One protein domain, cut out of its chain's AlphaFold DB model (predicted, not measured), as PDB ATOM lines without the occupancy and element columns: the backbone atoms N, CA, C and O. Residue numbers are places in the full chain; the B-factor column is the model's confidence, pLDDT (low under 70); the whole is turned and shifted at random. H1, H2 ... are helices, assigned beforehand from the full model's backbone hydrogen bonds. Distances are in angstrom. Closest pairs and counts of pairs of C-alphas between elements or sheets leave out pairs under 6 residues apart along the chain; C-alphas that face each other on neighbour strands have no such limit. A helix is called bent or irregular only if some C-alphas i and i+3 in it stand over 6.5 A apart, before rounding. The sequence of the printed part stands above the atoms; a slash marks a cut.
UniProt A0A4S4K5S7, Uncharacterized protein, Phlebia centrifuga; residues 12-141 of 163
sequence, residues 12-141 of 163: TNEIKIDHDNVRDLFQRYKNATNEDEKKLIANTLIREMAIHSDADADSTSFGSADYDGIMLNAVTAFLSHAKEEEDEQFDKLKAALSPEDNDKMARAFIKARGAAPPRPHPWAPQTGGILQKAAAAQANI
ATOM      1  N   THR A  12     172.401 215.489 132.258       96.44
ATOM      2  CA  THR A  12     171.356 215.327 133.279       96.44
ATOM      3  C   THR A  12     170.027 214.857 132.690       96.44
ATOM      4  O   THR A  12     169.281 214.153 133.362       96.44
ATOM      5  N   ASN A  13     169.728 215.204 131.431       97.19
ATOM      6  CA  ASN A  13     168.545 214.697 130.743       97.19
ATOM      7  C   ASN A  13     168.742 213.218 130.383       97.19
ATOM      8  O   ASN A  13     167.804 212.440 130.514       97.19
ATOM      9  N   GLU A  14     169.961 212.819 130.005       95.88
ATOM     10  CA  GLU A  14     170.289 211.412 129.743       95.88
ATOM     11  C   GLU A  14     170.238 210.557 131.016       95.88
ATOM     12  O   GLU A  14     169.629 209.491 131.008       95.88
ATOM     13  N   ILE A  15     170.793 211.042 132.130       95.56
ATOM     14  CA  ILE A  15     170.683 210.391 133.448       95.56
ATOM     15  C   ILE A  15     169.203 210.297 133.864       95.56
ATOM     16  O   ILE A  15     168.734 209.245 134.299       95.56
ATOM     17  N   LYS A  16     168.412 211.356 133.641       97.00
ATOM     18  CA  LYS A  16     166.974 211.354 133.943       97.00
ATOM     19  C   LYS A  16     166.160 210.360 133.107       97.00
ATOM     20  O   LYS A  16     165.196 209.798 133.627       97.00
ATOM     21  N   ILE A  17     166.531 210.116 131.847       97.56
ATOM     22  CA  ILE A  17     165.882 209.098 131.001       97.56
ATOM     23  C   ILE A  17     165.955 207.716 131.667       97.56
ATOM     24  O   ILE A  17     164.968 206.977 131.638       97.56
ATOM     25  N   ASP A  18     167.062 207.391 132.338       95.50
ATOM     26  CA  ASP A  18     167.189 206.148 133.106       95.50
ATOM     27  C   ASP A  18     166.258 206.135 134.316       95.50
ATOM     28  O   ASP A  18     165.531 205.161 134.523       95.50
ATOM     29  N   HIS A  19     166.229 207.226 135.089       97.94
ATOM     30  CA  HIS A  19     165.352 207.346 136.254       97.94
ATOM     31  C   HIS A  19     163.878 207.158 135.874       97.94
ATOM     32  O   HIS A  19     163.148 206.408 136.526       97.94
ATOM     33  N   ASP A  20     163.437 207.813 134.799       98.50
ATOM     34  CA  ASP A  20     162.054 207.756 134.330       98.50
ATOM     35  C   ASP A  20     161.712 206.395 133.695       98.50
ATOM     36  O   ASP A  20     160.588 205.910 133.865       98.50
ATOM     37  N   ASN A  21     162.678 205.710 133.069       98.06
ATOM     38  CA  ASN A  21     162.530 204.313 132.652       98.06
ATOM     39  C   ASN A  21     162.421 203.350 133.845       98.06
ATOM     40  O   ASN A  21     161.537 202.496 133.843       98.06
ATOM     41  N   VAL A  22     163.247 203.489 134.888       96.62
ATOM     42  CA  VAL A  22     163.156 202.658 136.106       96.62
ATOM     43  C   VAL A  22     161.820 202.883 136.824       96.62
ATOM     44  O   VAL A  22     161.170 201.918 137.234       96.62
ATOM     45  N   ARG A  23     161.343 204.135 136.897       98.38
ATOM     46  CA  ARG A  23     160.002 204.476 137.414       98.38
ATOM     47  C   ARG A  23     158.891 203.796 136.607       98.38
ATOM     48  O   ARG A  23     157.991 203.207 137.206       98.38
ATOM     49  N   ASP A  24     158.946 203.847 135.275       98.69
ATOM     50  CA  ASP A  24     157.957 203.215 134.392       98.69
ATOM     51  C   ASP A  24     157.959 201.683 134.506       98.69
ATOM     52  O   ASP A  24     156.916 201.070 134.752       98.69
ATOM     53  N   LEU A  25     159.139 201.066 134.405       98.25
ATOM     54  CA  LEU A  25     159.337 199.622 134.534       98.25
ATOM     55  C   LEU A  25     158.853 199.107 135.891       98.25
ATOM     56  O   LEU A  25     158.191 198.073 135.942       98.25
ATOM     57  N   PHE A  26     159.104 199.830 136.985       97.50
ATOM     58  CA  PHE A  26     158.621 199.417 138.300       97.50
ATOM     59  C   PHE A  26     157.095 199.517 138.439       97.50
ATOM     60  O   PHE A  26     156.471 198.617 139.002       97.50
ATOM     61  N   GLN A  27     156.460 200.556 137.882       98.38
ATOM     62  CA  GLN A  27     154.993 200.629 137.842       98.38
ATOM     63  C   GLN A  27     154.399 199.482 137.015       98.38
ATOM     64  O   GLN A  27     153.442 198.841 137.449       98.38
ATOM     65  N   ARG A  28     154.997 199.160 135.863       98.19
ATOM     66  CA  ARG A  28     154.601 198.010 135.035       98.19
ATOM     67  C   ARG A  28     154.772 196.690 135.784       98.19
ATOM     68  O   ARG A  28     153.842 195.897 135.813       98.19
ATOM     69  N   TYR A  29     155.903 196.486 136.459       96.38
ATOM     70  CA  TYR A  29     156.190 195.289 137.255       96.38
ATOM     71  C   TYR A  29     155.169 195.070 138.383       96.38
ATOM     72  O   TYR A  29     154.730 193.943 138.603       96.38
ATOM     73  N   LYS A  30     154.748 196.147 139.062       96.69
ATOM     74  CA  LYS A  30     153.700 196.099 140.097       96.69
ATOM     75  C   LYS A  30     152.304 195.797 139.548       96.69
ATOM     76  O   LYS A  30     151.488 195.235 140.271       96.69
ATOM     77  N   ASN A  31     152.027 196.196 138.308       97.38
ATOM     78  CA  ASN A  31     150.720 196.039 137.666       97.38
ATOM     79  C   ASN A  31     150.605 194.752 136.822       97.38
ATOM     80  O   ASN A  31     149.497 194.379 136.439       97.38
ATOM     81  N   ALA A  32     151.722 194.082 136.522       96.50
ATOM     82  CA  ALA A  32     151.760 192.872 135.708       96.50
ATOM     83  C   ALA A  32     151.109 191.682 136.431       96.50
ATOM     84  O   ALA A  32     151.577 191.229 137.477       96.50
ATOM     85  N   THR A  33     150.039 191.147 135.840       94.44
ATOM     86  CA  THR A  33     149.316 189.960 136.333       94.44
ATOM     87  C   THR A  33     149.759 188.660 135.657       94.44
ATOM     88  O   THR A  33     149.413 187.579 136.127       94.44
ATOM     89  N   ASN A  34     150.521 188.751 134.565       94.62
ATOM     90  CA  ASN A  34     151.111 187.616 133.864       94.62
ATOM     91  C   ASN A  34     152.566 187.407 134.326       94.62
ATOM     92  O   ASN A  34     153.363 188.344 134.302       94.62
ATOM     93  N   GLU A  35     152.926 186.186 134.738       90.94
ATOM     94  CA  GLU A  35     154.264 185.906 135.283       90.94
ATOM     95  C   GLU A  35     155.391 186.012 134.246       90.94
ATOM     96  O   GLU A  35     156.462 186.520 134.577       90.94
ATOM     97  N   ASP A  36     155.160 185.590 132.997       91.12
ATOM     98  CA  ASP A  36     156.153 185.719 131.924       91.12
ATOM     99  C   ASP A  36     156.430 187.198 131.629       91.12
ATOM    100  O   ASP A  36     157.588 187.613 131.581       91.12
ATOM    101  N   GLU A  37     155.383 188.020 131.510       94.06
ATOM    102  CA  GLU A  37     155.506 189.471 131.346       94.06
ATOM    103  C   GLU A  37     156.228 190.108 132.541       94.06
ATOM    104  O   GLU A  37     157.207 190.835 132.354       94.06
ATOM    105  N   LYS A  38     155.818 189.779 133.775       94.69
ATOM    106  CA  LYS A  38     156.453 190.272 135.007       94.69
ATOM    107  C   LYS A  38     157.942 189.906 135.057       94.69
ATOM    108  O   LYS A  38     158.756 190.724 135.487       94.69
ATOM    109  N   LYS A  39     158.321 188.725 134.556       92.38
ATOM    110  CA  LYS A  39     159.715 188.276 134.407       92.38
ATOM    111  C   LYS A  39     160.486 189.058 133.347       92.38
ATOM    112  O   LYS A  39     161.651 189.381 133.577       92.38
ATOM    113  N   LEU A  40     159.866 189.392 132.212       93.75
ATOM    114  CA  LEU A  40     160.513 190.223 131.189       93.75
ATOM    115  C   LEU A  40     160.733 191.653 131.699       93.75
ATOM    116  O   LEU A  40     161.818 192.203 131.518       93.75
ATOM    117  N   ILE A  41     159.743 192.225 132.395       95.88
ATOM    118  CA  ILE A  41     159.865 193.543 133.027       95.88
ATOM    119  C   ILE A  41     160.958 193.517 134.102       95.88
ATOM    120  O   ILE A  41     161.801 194.407 134.112       95.88
ATOM    121  N   ALA A  42     161.007 192.488 134.955       92.44
ATOM    122  CA  ALA A  42     162.051 192.344 135.973       92.44
ATOM    123  C   ALA A  42     163.463 192.218 135.371       92.44
ATOM    124  O   ALA A  42     164.399 192.837 135.873       92.44
ATOM    125  N   ASN A  43     163.626 191.470 134.270       90.25
ATOM    126  CA  ASN A  43     164.899 191.393 133.544       90.25
ATOM    127  C   ASN A  43     165.342 192.768 133.020       90.25
ATOM    128  O   ASN A  43     166.515 193.109 133.168       90.25
ATOM    129  N   THR A  44     164.433 193.546 132.414       93.56
ATOM    130  CA  THR A  44     164.742 194.907 131.944       93.56
ATOM    131  C   THR A  44     165.037 195.840 133.120       93.56
ATOM    132  O   THR A  44     166.033 196.546 133.090       93.56
ATOM    133  N   LEU A  45     164.241 195.796 134.190       92.62
ATOM    134  CA  LEU A  45     164.403 196.634 135.381       92.62
ATOM    135  C   LEU A  45     165.761 196.424 136.069       92.62
ATOM    136  O   LEU A  45     166.455 197.401 136.336       92.62
ATOM    137  N   ILE A  46     166.185 195.170 136.280       88.12
ATOM    138  CA  ILE A  46     167.528 194.856 136.804       88.12
ATOM    139  C   ILE A  46     168.611 195.395 135.867       88.12
ATOM    140  O   ILE A  46     169.562 196.015 136.335       88.12
ATOM    141  N   ARG A  47     168.463 195.182 134.552       88.19
ATOM    142  CA  ARG A  47     169.433 195.642 133.552       88.19
ATOM    143  C   ARG A  47     169.592 197.163 133.569       88.19
ATOM    144  O   ARG A  47     170.720 197.633 133.611       88.19
ATOM    145  N   GLU A  48     168.501 197.925 133.556       91.44
ATOM    146  CA  GLU A  48     168.584 199.389 133.529       91.44
ATOM    147  C   GLU A  48     169.170 199.961 134.825       91.44
ATOM    148  O   GLU A  48     170.035 200.834 134.754       91.44
ATOM    149  N   MET A  49     168.792 199.417 135.991       89.25
ATOM    150  CA  MET A  49     169.403 199.812 137.268       89.25
ATOM    151  C   MET A  49     170.907 199.507 137.304       89.25
ATOM    152  O   MET A  49     171.666 200.352 137.770       89.25
ATOM    153  N   ALA A  50     171.332 198.348 136.782       83.31
ATOM    154  CA  ALA A  50     172.728 197.897 136.757       83.31
ATOM    155  C   ALA A  50     173.619 198.631 135.736       83.31
ATOM    156  O   ALA A  50     174.827 198.726 135.923       83.31
ATOM    157  N   ILE A  51     173.044 199.126 134.635       85.12
ATOM    158  CA  ILE A  51     173.770 199.940 133.645       85.12
ATOM    159  C   ILE A  51     173.977 201.371 134.170       85.12
ATOM    160  O   ILE A  51     174.985 202.002 133.858       85.12
ATOM    161  N   HIS A  52     173.023 201.881 134.952       86.75
ATOM    162  CA  HIS A  52     173.053 203.231 135.509       86.75
ATOM    163  C   HIS A  52     173.861 203.336 136.817       86.75
ATOM    164  O   HIS A  52     174.571 204.313 137.031       86.75
ATOM    165  N   SER A  53     173.763 202.328 137.684       73.75
ATOM    166  CA  SER A  53     174.367 202.290 139.021       73.75
ATOM    167  C   SER A  53     174.855 200.880 139.361       73.75
ATOM    168  O   SER A  53     174.311 199.905 138.847       73.75
ATOM    169  N   ASP A  54     175.812 200.741 140.284       59.97
ATOM    170  CA  ASP A  54     176.257 199.438 140.816       59.97
ATOM    171  C   ASP A  54     175.200 198.823 141.773       59.97
ATOM    172  O   ASP A  54     175.452 198.560 142.948       59.97
ATOM    173  N   ALA A  55     173.970 198.632 141.290       58.59
ATOM    174  CA  ALA A  55     172.851 198.104 142.063       58.59
ATOM    175  C   ALA A  55     172.925 196.570 142.186       58.59
ATOM    176  O   ALA A  55     172.692 195.852 141.212       58.59
ATOM    177  N   ASP A  56     173.147 196.066 143.406       55.28
ATOM    178  CA  ASP A  56     173.228 194.636 143.783       55.28
ATOM    179  C   ASP A  56     171.877 193.866 143.706       55.28
ATOM    180  O   ASP A  56     171.525 193.052 144.560       55.28
ATOM    181  N   ALA A  57     171.080 194.104 142.663       55.88
ATOM    182  CA  ALA A  57     169.737 193.540 142.496       55.88
ATOM    183  C   ALA A  57     169.701 192.088 141.964       55.88
ATOM    184  O   ALA A  57     168.628 191.492 141.874       55.88
ATOM    185  N   ASP A  58     170.841 191.521 141.553       58.97
ATOM    186  CA  ASP A  58     170.872 190.371 140.630       58.97
ATOM    187  C   ASP A  58     171.218 189.005 141.255       58.97
ATOM    188  O   ASP A  58     171.148 187.974 140.589       58.97
ATOM    189  N   SER A  59     171.535 188.949 142.549       58.88
ATOM    190  CA  SER A  59     171.924 187.701 143.233       58.88
ATOM    191  C   SER A  59     170.774 186.700 143.463       58.88
ATOM    192  O   SER A  59     171.008 185.600 143.964       58.88
ATOM    193  N   THR A  60     169.530 187.053 143.112       62.19
ATOM    194  CA  THR A  60     168.317 186.309 143.495       62.19
ATOM    195  C   THR A  60     167.534 185.778 142.289       62.19
ATOM    196  O   THR A  60     167.268 186.493 141.324       62.19
ATOM    197  N   SER A  61     167.096 184.516 142.364       70.25
ATOM    198  CA  SER A  61     166.276 183.886 141.320       70.25
ATOM    199  C   SER A  61     164.837 184.421 141.299       70.25
ATOM    200  O   SER A  61     164.173 184.486 142.340       70.25
ATOM    201  N   PHE A  62     164.339 184.745 140.100       76.94
ATOM    202  CA  PHE A  62     162.954 185.169 139.867       76.94
ATOM    203  C   PHE A  62     161.956 184.111 140.359       76.94
ATOM    204  O   PHE A  62     162.108 182.927 140.060       76.94
ATOM    205  N   GLY A  63     160.917 184.547 141.078       75.00
ATOM    206  CA  GLY A  63     159.869 183.667 141.613       75.00
ATOM    207  C   GLY A  63     160.232 182.943 142.916       75.00
ATOM    208  O   GLY A  63     159.446 182.133 143.400       75.00
ATOM    209  N   SER A  64     161.397 183.225 143.512       82.38
ATOM    210  CA  SER A  64     161.653 182.860 144.912       82.38
ATOM    211  C   SER A  64     160.757 183.672 145.862       82.38
ATOM    212  O   SER A  64     160.322 184.770 145.519       82.38
ATOM    213  N   ALA A  65     160.476 183.134 147.055       83.69
ATOM    214  CA  ALA A  65     159.509 183.715 147.997       83.69
ATOM    215  C   ALA A  65     159.807 185.182 148.369       83.69
ATOM    216  O   ALA A  65     158.882 185.974 148.528       83.69
ATOM    217  N   ASP A  66     161.090 185.545 148.443       83.56
ATOM    218  CA  ASP A  66     161.549 186.884 148.821       83.56
ATOM    219  C   ASP A  66     161.808 187.811 147.614       83.56
ATOM    220  O   ASP A  66     162.150 188.981 147.798       83.56
ATOM    221  N   TYR A  67     161.643 187.323 146.374       85.69
ATOM    222  CA  TYR A  67     162.061 188.030 145.156       85.69
ATOM    223  C   TYR A  67     161.422 189.416 145.009       85.69
ATOM    224  O   TYR A  67     162.120 190.402 144.783       85.69
ATOM    225  N   ASP A  68     160.101 189.502 145.179       88.31
ATOM    226  CA  ASP A  68     159.353 190.760 145.086       88.31
ATOM    227  C   ASP A  68     159.779 191.767 146.177       88.31
ATOM    228  O   ASP A  68     159.798 192.975 145.935       88.31
ATOM    229  N   GLY A  69     160.169 191.285 147.365       88.12
ATOM    230  CA  GLY A  69     160.674 192.118 148.462       88.12
ATOM    231  C   GLY A  69     162.091 192.641 148.206       88.12
ATOM    232  O   GLY A  69     162.372 193.817 148.436       88.12
ATOM    233  N   ILE A  70     162.968 191.795 147.663       86.75
ATOM    234  CA  ILE A  70     164.325 192.174 147.248       86.75
ATOM    235  C   ILE A  70     164.265 193.184 146.092       86.75
ATOM    236  O   ILE A  70     164.941 194.211 146.144       86.75
ATOM    237  N   MET A  71     163.388 192.958 145.108       87.88
ATOM    238  CA  MET A  71     163.129 193.896 144.013       87.88
ATOM    239  C   MET A  71     162.631 195.253 144.528       87.88
ATOM    240  O   MET A  71     163.150 196.293 144.127       87.88
ATOM    241  N   LEU A  72     161.659 195.260 145.450       90.62
ATOM    242  CA  LEU A  72     161.158 196.483 146.084       90.62
ATOM    243  C   LEU A  72     162.280 197.260 146.788       90.62
ATOM    244  O   LEU A  72     162.365 198.476 146.623       90.62
ATOM    245  N   ASN A  73     163.149 196.580 147.539       88.62
ATOM    246  CA  ASN A  73     164.268 197.218 148.235       88.62
ATOM    247  C   ASN A  73     165.285 197.819 147.252       88.62
ATOM    248  O   ASN A  73     165.660 198.980 147.412       88.62
ATOM    249  N   ALA A  74     165.680 197.070 146.216       88.31
ATOM    250  CA  ALA A  74     166.618 197.540 145.196       88.31
ATOM    251  C   ALA A  74     166.090 198.782 144.460       88.31
ATOM    252  O   ALA A  74     166.784 199.794 144.371       88.31
ATOM    253  N   VAL A  75     164.829 198.751 144.013       91.19
ATOM    254  CA  VAL A  75     164.200 199.904 143.353       91.19
ATOM    255  C   VAL A  75     164.025 201.079 144.318       91.19
ATOM    256  O   VAL A  75     164.196 202.225 143.917       91.19
ATOM    257  N   THR A  76     163.717 200.837 145.595       91.06
ATOM    258  CA  THR A  76     163.594 201.919 146.589       91.06
ATOM    259  C   THR A  76     164.932 202.626 146.811       91.06
ATOM    260  O   THR A  76     164.966 203.856 146.835       91.06
ATOM    261  N   ALA A  77     166.034 201.874 146.908       89.12
ATOM    262  CA  ALA A  77     167.378 202.439 147.002       89.12
ATOM    263  C   ALA A  77     167.738 203.249 145.744       89.12
ATOM    264  O   ALA A  77     168.143 204.407 145.858       89.12
ATOM    265  N   PHE A  78     167.492 202.686 144.554       91.00
ATOM    266  CA  PHE A  78     167.703 203.376 143.278       91.00
ATOM    267  C   PHE A  78     166.907 204.687 143.193       91.00
ATOM    268  O   PHE A  78     167.448 205.721 142.821       91.00
ATOM    269  N   LEU A  79     165.622 204.678 143.567       94.31
ATOM    270  CA  LEU A  79     164.771 205.869 143.498       94.31
ATOM    271  C   LEU A  79     165.129 206.939 144.543       94.31
ATOM    272  O   LEU A  79     164.841 208.110 144.294       94.31
ATOM    273  N   SER A  80     165.758 206.574 145.669       91.19
ATOM    274  CA  SER A  80     166.349 207.547 146.606       91.19
ATOM    275  C   SER A  80     167.560 208.229 145.979       91.19
ATOM    276  O   SER A  80     167.584 209.451 145.875       91.19
ATOM    277  N   HIS A  81     168.503 207.439 145.459       90.38
ATOM    278  CA  HIS A  81     169.688 207.931 144.756       90.38
ATOM    279  C   HIS A  81     169.312 208.856 143.584       90.38
ATOM    280  O   HIS A  81     169.729 210.010 143.550       90.38
ATOM    281  N   ALA A  82     168.417 208.403 142.703       93.81
ATOM    282  CA  ALA A  82     167.895 209.183 141.582       93.81
ATOM    283  C   ALA A  82     167.253 210.516 142.014       93.81
ATOM    284  O   ALA A  82     167.326 211.512 141.294       93.81
ATOM    285  N   LYS A  83     166.605 210.547 143.188       95.12
ATOM    286  CA  LYS A  83     166.024 211.770 143.755       95.12
ATOM    287  C   LYS A  83     167.098 212.718 144.288       95.12
ATOM    288  O   LYS A  83     166.992 213.915 144.051       95.12
ATOM    289  N   GLU A  84     168.105 212.206 144.987       93.06
ATOM    290  CA  GLU A  84     169.240 213.000 145.476       93.06
ATOM    291  C   GLU A  84     170.016 213.630 144.309       93.06
ATOM    292  O   GLU A  84     170.405 214.796 144.373       93.06
ATOM    293  N   GLU A  85     170.191 212.905 143.202       93.81
ATOM    294  CA  GLU A  85     170.793 213.466 141.992       93.81
ATOM    295  C   GLU A  85     169.937 214.568 141.351       93.81
ATOM    296  O   GLU A  85     170.449 215.660 141.081       93.81
ATOM    297  N   GLU A  86     168.641 214.305 141.145       96.94
ATOM    298  CA  GLU A  86     167.701 215.251 140.526       96.94
ATOM    299  C   GLU A  86     167.490 216.526 141.352       96.94
ATOM    300  O   GLU A  86     167.426 217.608 140.769       96.94
ATOM    301  N   ASP A  87     167.379 216.415 142.680       96.38
ATOM    302  CA  ASP A  87     167.128 217.553 143.571       96.38
ATOM    303  C   ASP A  87     168.400 218.373 143.849       96.38
ATOM    304  O   ASP A  87     168.324 219.591 144.013       96.38
ATOM    305  N   GLU A  88     169.569 217.723 143.963       92.81
ATOM    306  CA  GLU A  88     170.772 218.373 144.494       92.81
ATOM    307  C   GLU A  88     171.974 218.423 143.552       92.81
ATOM    308  O   GLU A  88     172.821 219.304 143.728       92.81
ATOM    309  N   GLN A  89     172.138 217.475 142.630       93.19
ATOM    310  CA  GLN A  89     173.379 217.340 141.855       93.19
ATOM    311  C   GLN A  89     173.248 217.893 140.439       93.19
ATOM    312  O   GLN A  89     174.188 218.519 139.947       93.19
ATOM    313  N   PHE A  90     172.084 217.739 139.805       95.75
ATOM    314  CA  PHE A  90     171.858 218.172 138.425       95.75
ATOM    315  C   PHE A  90     172.087 219.676 138.236       95.75
ATOM    316  O   PHE A  90     172.811 220.066 137.321       95.75
ATOM    317  N   ASP A  91     171.563 220.520 139.126       94.88
ATOM    318  CA  ASP A  91     171.772 221.973 139.056       94.88
ATOM    319  C   ASP A  91     173.245 222.362 139.267       94.88
ATOM    320  O   ASP A  91     173.766 223.234 138.568       94.88
ATOM    321  N   LYS A  92     173.953 221.674 140.177       94.69
ATOM    322  CA  LYS A  92     175.395 221.881 140.410       94.69
ATOM    323  C   LYS A  92     176.211 221.491 139.170       94.69
ATOM    324  O   LYS A  92     177.127 222.217 138.793       94.69
ATOM    325  N   LEU A  93     175.857 220.381 138.517       90.62
ATOM    326  CA  LEU A  93     176.514 219.893 137.304       90.62
ATOM    327  C   LEU A  93     176.263 220.832 136.113       90.62
ATOM    328  O   LEU A  93     177.213 221.216 135.432       90.62
ATOM    329  N   LYS A  94     175.019 221.292 135.915       91.31
ATOM    330  CA  LYS A  94     174.670 222.293 134.888       91.31
ATOM    331  C   LYS A  94     175.391 223.619 135.090       91.31
ATOM    332  O   LYS A  94     175.846 224.209 134.118       91.31
ATOM    333  N   ALA A  95     175.515 224.084 136.332       94.69
ATOM    334  CA  ALA A  95     176.227 225.320 136.646       94.69
ATOM    335  C   ALA A  95     177.753 225.219 136.440       94.69
ATOM    336  O   ALA A  95     178.410 226.245 136.265       94.69
ATOM    337  N   ALA A  96     178.319 224.007 136.471       95.81
ATOM    338  CA  ALA A  96     179.757 223.768 136.349       95.81
ATOM    339  C   ALA A  96     180.244 223.504 134.909       95.81
ATOM    340  O   ALA A  96     181.445 223.608 134.657       95.81
ATOM    341  N   LEU A  97     179.352 223.150 133.977       94.12
ATOM    342  CA  LEU A  97     179.710 222.744 132.613       94.12
ATOM    343  C   LEU A  97     179.388 223.820 131.569       94.12
ATOM    344  O   LEU A  97     178.343 224.467 131.608       94.12
ATOM    345  N   SER A  98     180.268 223.958 130.572       96.75
ATOM    346  CA  SER A  98     179.916 224.641 129.324       96.75
ATOM    347  C   SER A  98     178.902 223.801 128.523       96.75
ATOM    348  O   SER A  98     178.849 222.581 128.709       96.75
ATOM    349  N   PRO A  99     178.112 224.392 127.606       95.69
ATOM    350  CA  PRO A  99     177.225 223.626 126.727       95.69
ATOM    351  C   PRO A  99     177.964 222.538 125.929       95.69
ATOM    352  O   PRO A  99     177.448 221.436 125.751       95.69
ATOM    353  N   GLU A 100     179.187 222.825 125.483       95.56
ATOM    354  CA  GLU A 100     180.046 221.897 124.749       95.56
ATOM    355  C   GLU A 100     180.597 220.762 125.632       95.56
ATOM    356  O   GLU A 100     180.656 219.612 125.193       95.56
ATOM    357  N   ASP A 101     180.978 221.052 126.882       96.50
ATOM    358  CA  ASP A 101     181.411 220.021 127.832       96.50
ATOM    359  C   ASP A 101     180.236 219.150 128.299       96.50
ATOM    360  O   ASP A 101     180.420 217.950 128.506       96.50
ATOM    361  N   ASN A 102     179.029 219.720 128.411       96.25
ATOM    362  CA  ASN A 102     177.812 218.980 128.738       96.25
ATOM    363  C   ASN A 102     177.442 217.984 127.622       96.25
ATOM    364  O   ASN A 102     177.277 216.797 127.898       96.25
ATOM    365  N   ASP A 103     177.444 218.413 126.353       96.31
ATOM    366  CA  ASP A 103     177.236 217.520 125.200       96.31
ATOM    367  C   ASP A 103     178.272 216.388 125.156       96.31
ATOM    368  O   ASP A 103     177.934 215.212 124.997       96.31
ATOM    369  N   LYS A 104     179.548 216.725 125.371       95.44
ATOM    370  CA  LYS A 104     180.633 215.743 125.434       95.44
ATOM    371  C   LYS A 104     180.437 214.743 126.577       95.44
ATOM    372  O   LYS A 104     180.725 213.558 126.391       95.44
ATOM    373  N   MET A 105     179.961 215.193 127.739       94.38
ATOM    374  CA  MET A 105     179.689 214.332 128.889       94.38
ATOM    375  C   MET A 105     178.473 213.430 128.644       94.38
ATOM    376  O   MET A 105     178.566 212.230 128.884       94.38
ATOM    377  N   ALA A 106     177.391 213.959 128.068       95.19
ATOM    378  CA  ALA A 106     176.212 213.194 127.666       95.19
ATOM    379  C   ALA A 106     176.559 212.078 126.667       95.19
ATOM    380  O   ALA A 106     176.207 210.916 126.868       95.19
ATOM    381  N   ARG A 107     177.351 212.386 125.630       94.50
ATOM    382  CA  ARG A 107     177.828 211.380 124.661       94.50
ATOM    383  C   ARG A 107     178.747 210.339 125.301       94.50
ATOM    384  O   ARG A 107     178.702 209.169 124.923       94.50
ATOM    385  N   ALA A 108     179.581 210.739 126.262       92.12
ATOM    386  CA  ALA A 108     180.412 209.805 127.019       92.12
ATOM    387  C   ALA A 108     179.567 208.878 127.909       92.12
ATOM    388  O   ALA A 108     179.850 207.683 127.960       92.12
ATOM    389  N   PHE A 109     178.512 209.405 128.537       92.19
ATOM    390  CA  PHE A 109     177.545 208.659 129.341       92.19
ATOM    391  C   PHE A 109     176.773 207.630 128.503       92.19
ATOM    392  O   PHE A 109     176.840 206.441 128.805       92.19
ATOM    393  N   ILE A 110     176.154 208.037 127.387       91.06
ATOM    394  CA  ILE A 110     175.442 207.122 126.468       91.06
ATOM    395  C   ILE A 110     176.384 206.011 125.969       91.06
ATOM    396  O   ILE A 110     176.038 204.828 125.983       91.06
ATOM    397  N   LYS A 111     177.623 206.365 125.597       89.81
ATOM    398  CA  LYS A 111     178.640 205.388 125.184       89.81
ATOM    399  C   LYS A 111     179.037 204.427 126.311       89.81
ATOM    400  O   LYS A 111     179.290 203.256 126.034       89.81
ATOM    401  N   ALA A 112     179.120 204.905 127.552       85.69
ATOM    402  CA  ALA A 112     179.405 204.066 128.712       85.69
ATOM    403  C   ALA A 112     178.244 203.101 128.993       85.69
ATOM    404  O   ALA A 112     178.495 201.905 129.121       85.69
ATOM    405  N   ARG A 113     176.989 203.578 128.962       87.44
ATOM    406  CA  ARG A 113     175.783 202.738 129.084       87.44
ATOM    407  C   ARG A 113     175.759 201.618 128.042       87.44
ATOM    408  O   ARG A 113     175.541 200.460 128.383       87.44
ATOM    409  N   GLY A 114     176.084 201.930 126.784       82.75
ATOM    410  CA  GLY A 114     176.181 200.941 125.700       82.75
ATOM    411  C   GLY A 114     177.316 199.911 125.840       82.75
ATOM    412  O   GLY A 114     177.299 198.900 125.143       82.75
ATOM    413  N   ALA A 115     178.292 200.149 126.722       77.88
ATOM    414  CA  ALA A 115     179.414 199.248 127.001       77.88
ATOM    415  C   ALA A 115     179.338 198.571 128.384       77.88
ATOM    416  O   ALA A 115     180.156 197.696 128.676       77.88
ATOM    417  N   ALA A 116     178.397 198.978 129.239       71.56
ATOM    418  CA  ALA A 116     178.231 198.438 130.579       71.56
ATOM    419  C   ALA A 116     177.707 196.990 130.531       71.56
ATOM    420  O   ALA A 116     176.883 196.653 129.670       71.56
ATOM    421  N   PRO A 117     178.145 196.114 131.452       69.12
ATOM    422  CA  PRO A 117     177.563 194.790 131.558       69.12
ATOM    423  C   PRO A 117     176.090 194.921 131.991       69.12
ATOM    424  O   PRO A 117     175.790 195.620 132.953       69.12
ATOM    425  N   PRO A 118     175.148 194.215 131.346       63.75
ATOM    426  CA  PRO A 118     173.720 194.231 131.704       63.75
ATOM    427  C   PRO A 118     173.366 193.613 133.080       63.75
ATOM    428  O   PRO A 118     172.188 193.353 133.337       63.75
ATOM    429  N   ARG A 119     174.365 193.326 133.928       60.62
ATOM    430  CA  ARG A 119     174.282 192.776 135.290       60.62
ATOM    431  C   ARG A 119     175.471 193.271 136.126       60.62
ATOM    432  O   ARG A 119     176.572 193.333 135.572       60.62
ATOM    433  N   PRO A 120     175.295 193.542 137.433       55.62
ATOM    434  CA  PRO A 120     176.419 193.775 138.332       55.62
ATOM    435  C   PRO A 120     177.254 192.491 138.435       55.62
ATOM    436  O   PRO A 120     176.712 191.385 138.487       55.62
ATOM    437  N   HIS A 121     178.580 192.614 138.470       44.03
ATOM    438  CA  HIS A 121     179.437 191.463 138.749       44.03
ATOM    439  C   HIS A 121     179.651 191.361 140.267       44.03
ATOM    440  O   HIS A 121     180.112 192.344 140.847       44.03
ATOM    441  N   PRO A 122     179.454 190.196 140.921       39.62
ATOM    442  CA  PRO A 122     179.586 190.051 142.382       39.62
ATOM    443  C   PRO A 122     181.011 190.268 142.939       39.62
ATOM    444  O   PRO A 122     181.266 190.054 144.120       39.62
ATOM    445  N   TRP A 123     181.954 190.669 142.080       42.50
ATOM    446  CA  TRP A 123     183.364 190.917 142.375       42.50
ATOM    447  C   TRP A 123     183.898 192.082 141.531       42.50
ATOM    448  O   TRP A 123     184.844 191.916 140.762       42.50
ATOM    449  N   ALA A 124     183.294 193.263 141.651       35.66
ATOM    450  CA  ALA A 124     183.916 194.518 141.232       35.66
ATOM    451  C   ALA A 124     184.593 195.180 142.453       35.66
ATOM    452  O   ALA A 124     183.907 195.786 143.275       35.66
ATOM    453  N   PRO A 125     185.929 195.074 142.636       36.59
ATOM    454  CA  PRO A 125     186.608 195.786 143.715       36.59
ATOM    455  C   PRO A 125     186.400 197.303 143.612       36.59
ATOM    456  O   PRO A 125     186.764 197.912 142.606       36.59
ATOM    457  N   GLN A 126     185.901 197.923 144.683       46.84
ATOM    458  CA  GLN A 126     185.629 199.368 144.767       46.84
ATOM    459  C   GLN A 126     186.896 200.250 144.893       46.84
ATOM    460  O   GLN A 126     186.816 201.438 145.189       46.84
ATOM    461  N   THR A 127     188.093 199.695 144.675       44.62
ATOM    462  CA  THR A 127     189.382 200.391 144.830       44.62
ATOM    463  C   THR A 127     190.176 200.371 143.526       44.62
ATOM    464  O   THR A 127     190.966 199.457 143.290       44.62
ATOM    465  N   GLY A 128     189.969 201.392 142.686       38.16
ATOM    466  CA  GLY A 128     190.472 201.471 141.309       38.16
ATOM    467  C   GLY A 128     191.999 201.476 141.156       38.16
ATOM    468  O   GLY A 128     192.616 202.526 140.985       38.16
ATOM    469  N   GLY A 129     192.610 200.289 141.150       42.53
ATOM    470  CA  GLY A 129     194.039 200.081 140.904       42.53
ATOM    471  C   GLY A 129     194.344 199.569 139.491       42.53
ATOM    472  O   GLY A 129     193.585 198.799 138.909       42.53
ATOM    473  N   ILE A 130     195.511 199.923 138.939       45.72
ATOM    474  CA  ILE A 130     195.946 199.480 137.594       45.72
ATOM    475  C   ILE A 130     196.015 197.942 137.490       45.72
ATOM    476  O   ILE A 130     195.682 197.378 136.447       45.72
ATOM    477  N   LEU A 131     196.355 197.254 138.586       45.56
ATOM    478  CA  LEU A 131     196.400 195.788 138.667       45.56
ATOM    479  C   LEU A 131     195.028 195.126 138.406       45.56
ATOM    480  O   LEU A 131     194.958 194.038 137.840       45.56
ATOM    481  N   GLN A 132     193.932 195.807 138.757       51.66
ATOM    482  CA  GLN A 132     192.559 195.322 138.581       51.66
ATOM    483  C   GLN A 132     192.144 195.286 137.104       51.66
ATOM    484  O   GLN A 132     191.445 194.365 136.687       51.66
ATOM    485  N   LYS A 133     192.628 196.228 136.278       43.47
ATOM    486  CA  LYS A 133     192.393 196.211 134.820       43.47
ATOM    487  C   LYS A 133     193.036 194.994 134.145       43.47
ATOM    488  O   LYS A 133     192.469 194.468 133.194       43.47
ATOM    489  N   ALA A 134     194.184 194.531 134.646       46.22
ATOM    490  CA  ALA A 134     194.826 193.310 134.156       46.22
ATOM    491  C   ALA A 134     194.069 192.047 134.602       46.22
ATOM    492  O   ALA A 134     193.826 191.164 133.783       46.22
ATOM    493  N   ALA A 135     193.619 191.993 135.861       44.56
ATOM    494  CA  ALA A 135     192.802 190.886 136.364       44.56
ATOM    495  C   ALA A 135     191.463 190.753 135.611       44.56
ATOM    496  O   ALA A 135     191.086 189.648 135.229       44.56
ATOM    497  N   ALA A 136     190.790 191.869 135.306       44.72
ATOM    498  CA  ALA A 136     189.560 191.880 134.508       44.72
ATOM    499  C   ALA A 136     189.758 191.290 133.096       44.72
ATOM    500  O   ALA A 136     188.900 190.566 132.600       44.72
ATOM    501  N   ALA A 137     190.916 191.524 132.466       45.09
ATOM    502  CA  ALA A 137     191.240 190.932 131.167       45.09
ATOM    503  C   ALA A 137     191.490 189.409 131.227       45.09
ATOM    504  O   ALA A 137     191.378 188.739 130.203       45.09
ATOM    505  N   GLN A 138     191.812 188.857 132.405       41.28
ATOM    506  CA  GLN A 138     192.094 187.429 132.611       41.28
ATOM    507  C   GLN A 138     190.922 186.639 133.218       41.28
ATOM    508  O   GLN A 138     190.816 185.440 132.968       41.28
ATOM    509  N   ALA A 139     190.014 187.289 133.952       42.53
ATOM    510  CA  ALA A 139     188.776 186.676 134.444       42.53
ATOM    511  C   ALA A 139     187.797 186.308 133.305       42.53
ATOM    512  O   ALA A 139     187.039 185.348 133.425       42.53
ATOM    513  N   ASN A 140     187.881 187.012 132.169       45.88
ATOM    514  CA  ASN A 140     187.015 186.880 130.987       45.88
ATOM    515  C   ASN A 140     186.962 185.492 130.307       45.88
ATOM    516  O   ASN A 140     186.256 185.354 129.312       45.88
ATOM    517  N   ILE A 141     187.714 184.485 130.766       43.81
ATOM    518  CA  ILE A 141     187.885 183.218 130.030       43.81
ATOM    519  C   ILE A 141     187.338 181.983 130.762       43.81
ATOM    520  O   ILE A 141     187.345 180.910 130.165       43.81
TER     521      ILE A 141
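AT A GLANCE: This is residues 12 to 141 of the 163 residues of an uncharacterized protein of Phlebia centrifuga (UniProt A0A4S4K5S7). The long helix H3 and the helical hairpin of H1 and H2 make a three-helix bundle, their centres forming a triangle with H1 beside both of the others; H4 folds back from the far end of H3 to meet the first residues of H1. From H4 a long link, residues 114 to 129, leads away to the short helix H5, which touches no helix, and residues 125 to 131 stick out free. The printed part has 130 residues, with five named helices in the order H1 to H5 and no named strand; the class is all helix. It is only just compact, close to loose, with a radius of gyration of the C-alphas of 16.7 A, and its flat outline spans 47 by 38 by 21 A.

HOW THE PARTS SIT: Start with H3, residues 67 to 96, the longest helix; it is irregular, C-alphas 87 and 90 being 7.0 A apart, with a kink of 42 degrees near residue 89. Just past that kink, the C-alpha of Phe 90 is 5.9 A from that of Thr 12 in H1, residues 12 to 31, the closest pair of these two helices, which touch at a shallow tilt of 21 degrees, opposite ways. H1 is the hub, touching three helices. It forms a helical hairpin with H2, residues 35 to 52: they touch, closest at the C-alphas of Tyr 29 and Lys 38, 5.5 A apart, at a shallow tilt of 22 degrees, opposite ways. H1, H2 and H3 form a bundle, a group of helices side by side, though H2 and H3 are close but not clearly touching, with the C-alphas of Met 49 and Phe 78 closest at 7.2 A. Look next at H4, residues 99 to 113: its residues 106 to 110 alone touch residues 12 to 14 of H1, at a steep tilt of 40 degrees, the same way, with the C-alphas of Glu 14 and Ala 106 closest at 6.5 A. H5, residues 130 to 139, is apart from H1, H2, H3 and H4. Every O i to N i+4 pair is within hydrogen-bond range in H2 and H4; the counts are 15 of 16 in H1, 23 of 26 in H3 and 5 of 6 in H5.

IN THESE COORDINATES: Find C-alpha 67 at (162.061, 188.030, 145.156); from there H3 runs 40.8 A to C-alpha 96. H1 begins at C-alpha 12, at (171.356, 215.327, 133.279), and is 28.6 A long; H2 measures 25.6 A and H4 21.1 A. H5 covers 15.0 A and ends at C-alpha 139, at (188.776, 186.676, 134.444).

THE WHOLE: The two C-alphas farthest apart are those of Ala 65 and Ser 98, at 49.4 A. The printed part has no cut. The links H2 to H3 and H4 to H5 are long, while H1 to H2 and H3 to H4 are tight. The mean pLDDT of the printed part is 81.2; it is under 70 at residues 54 to 60 and 117 to 141.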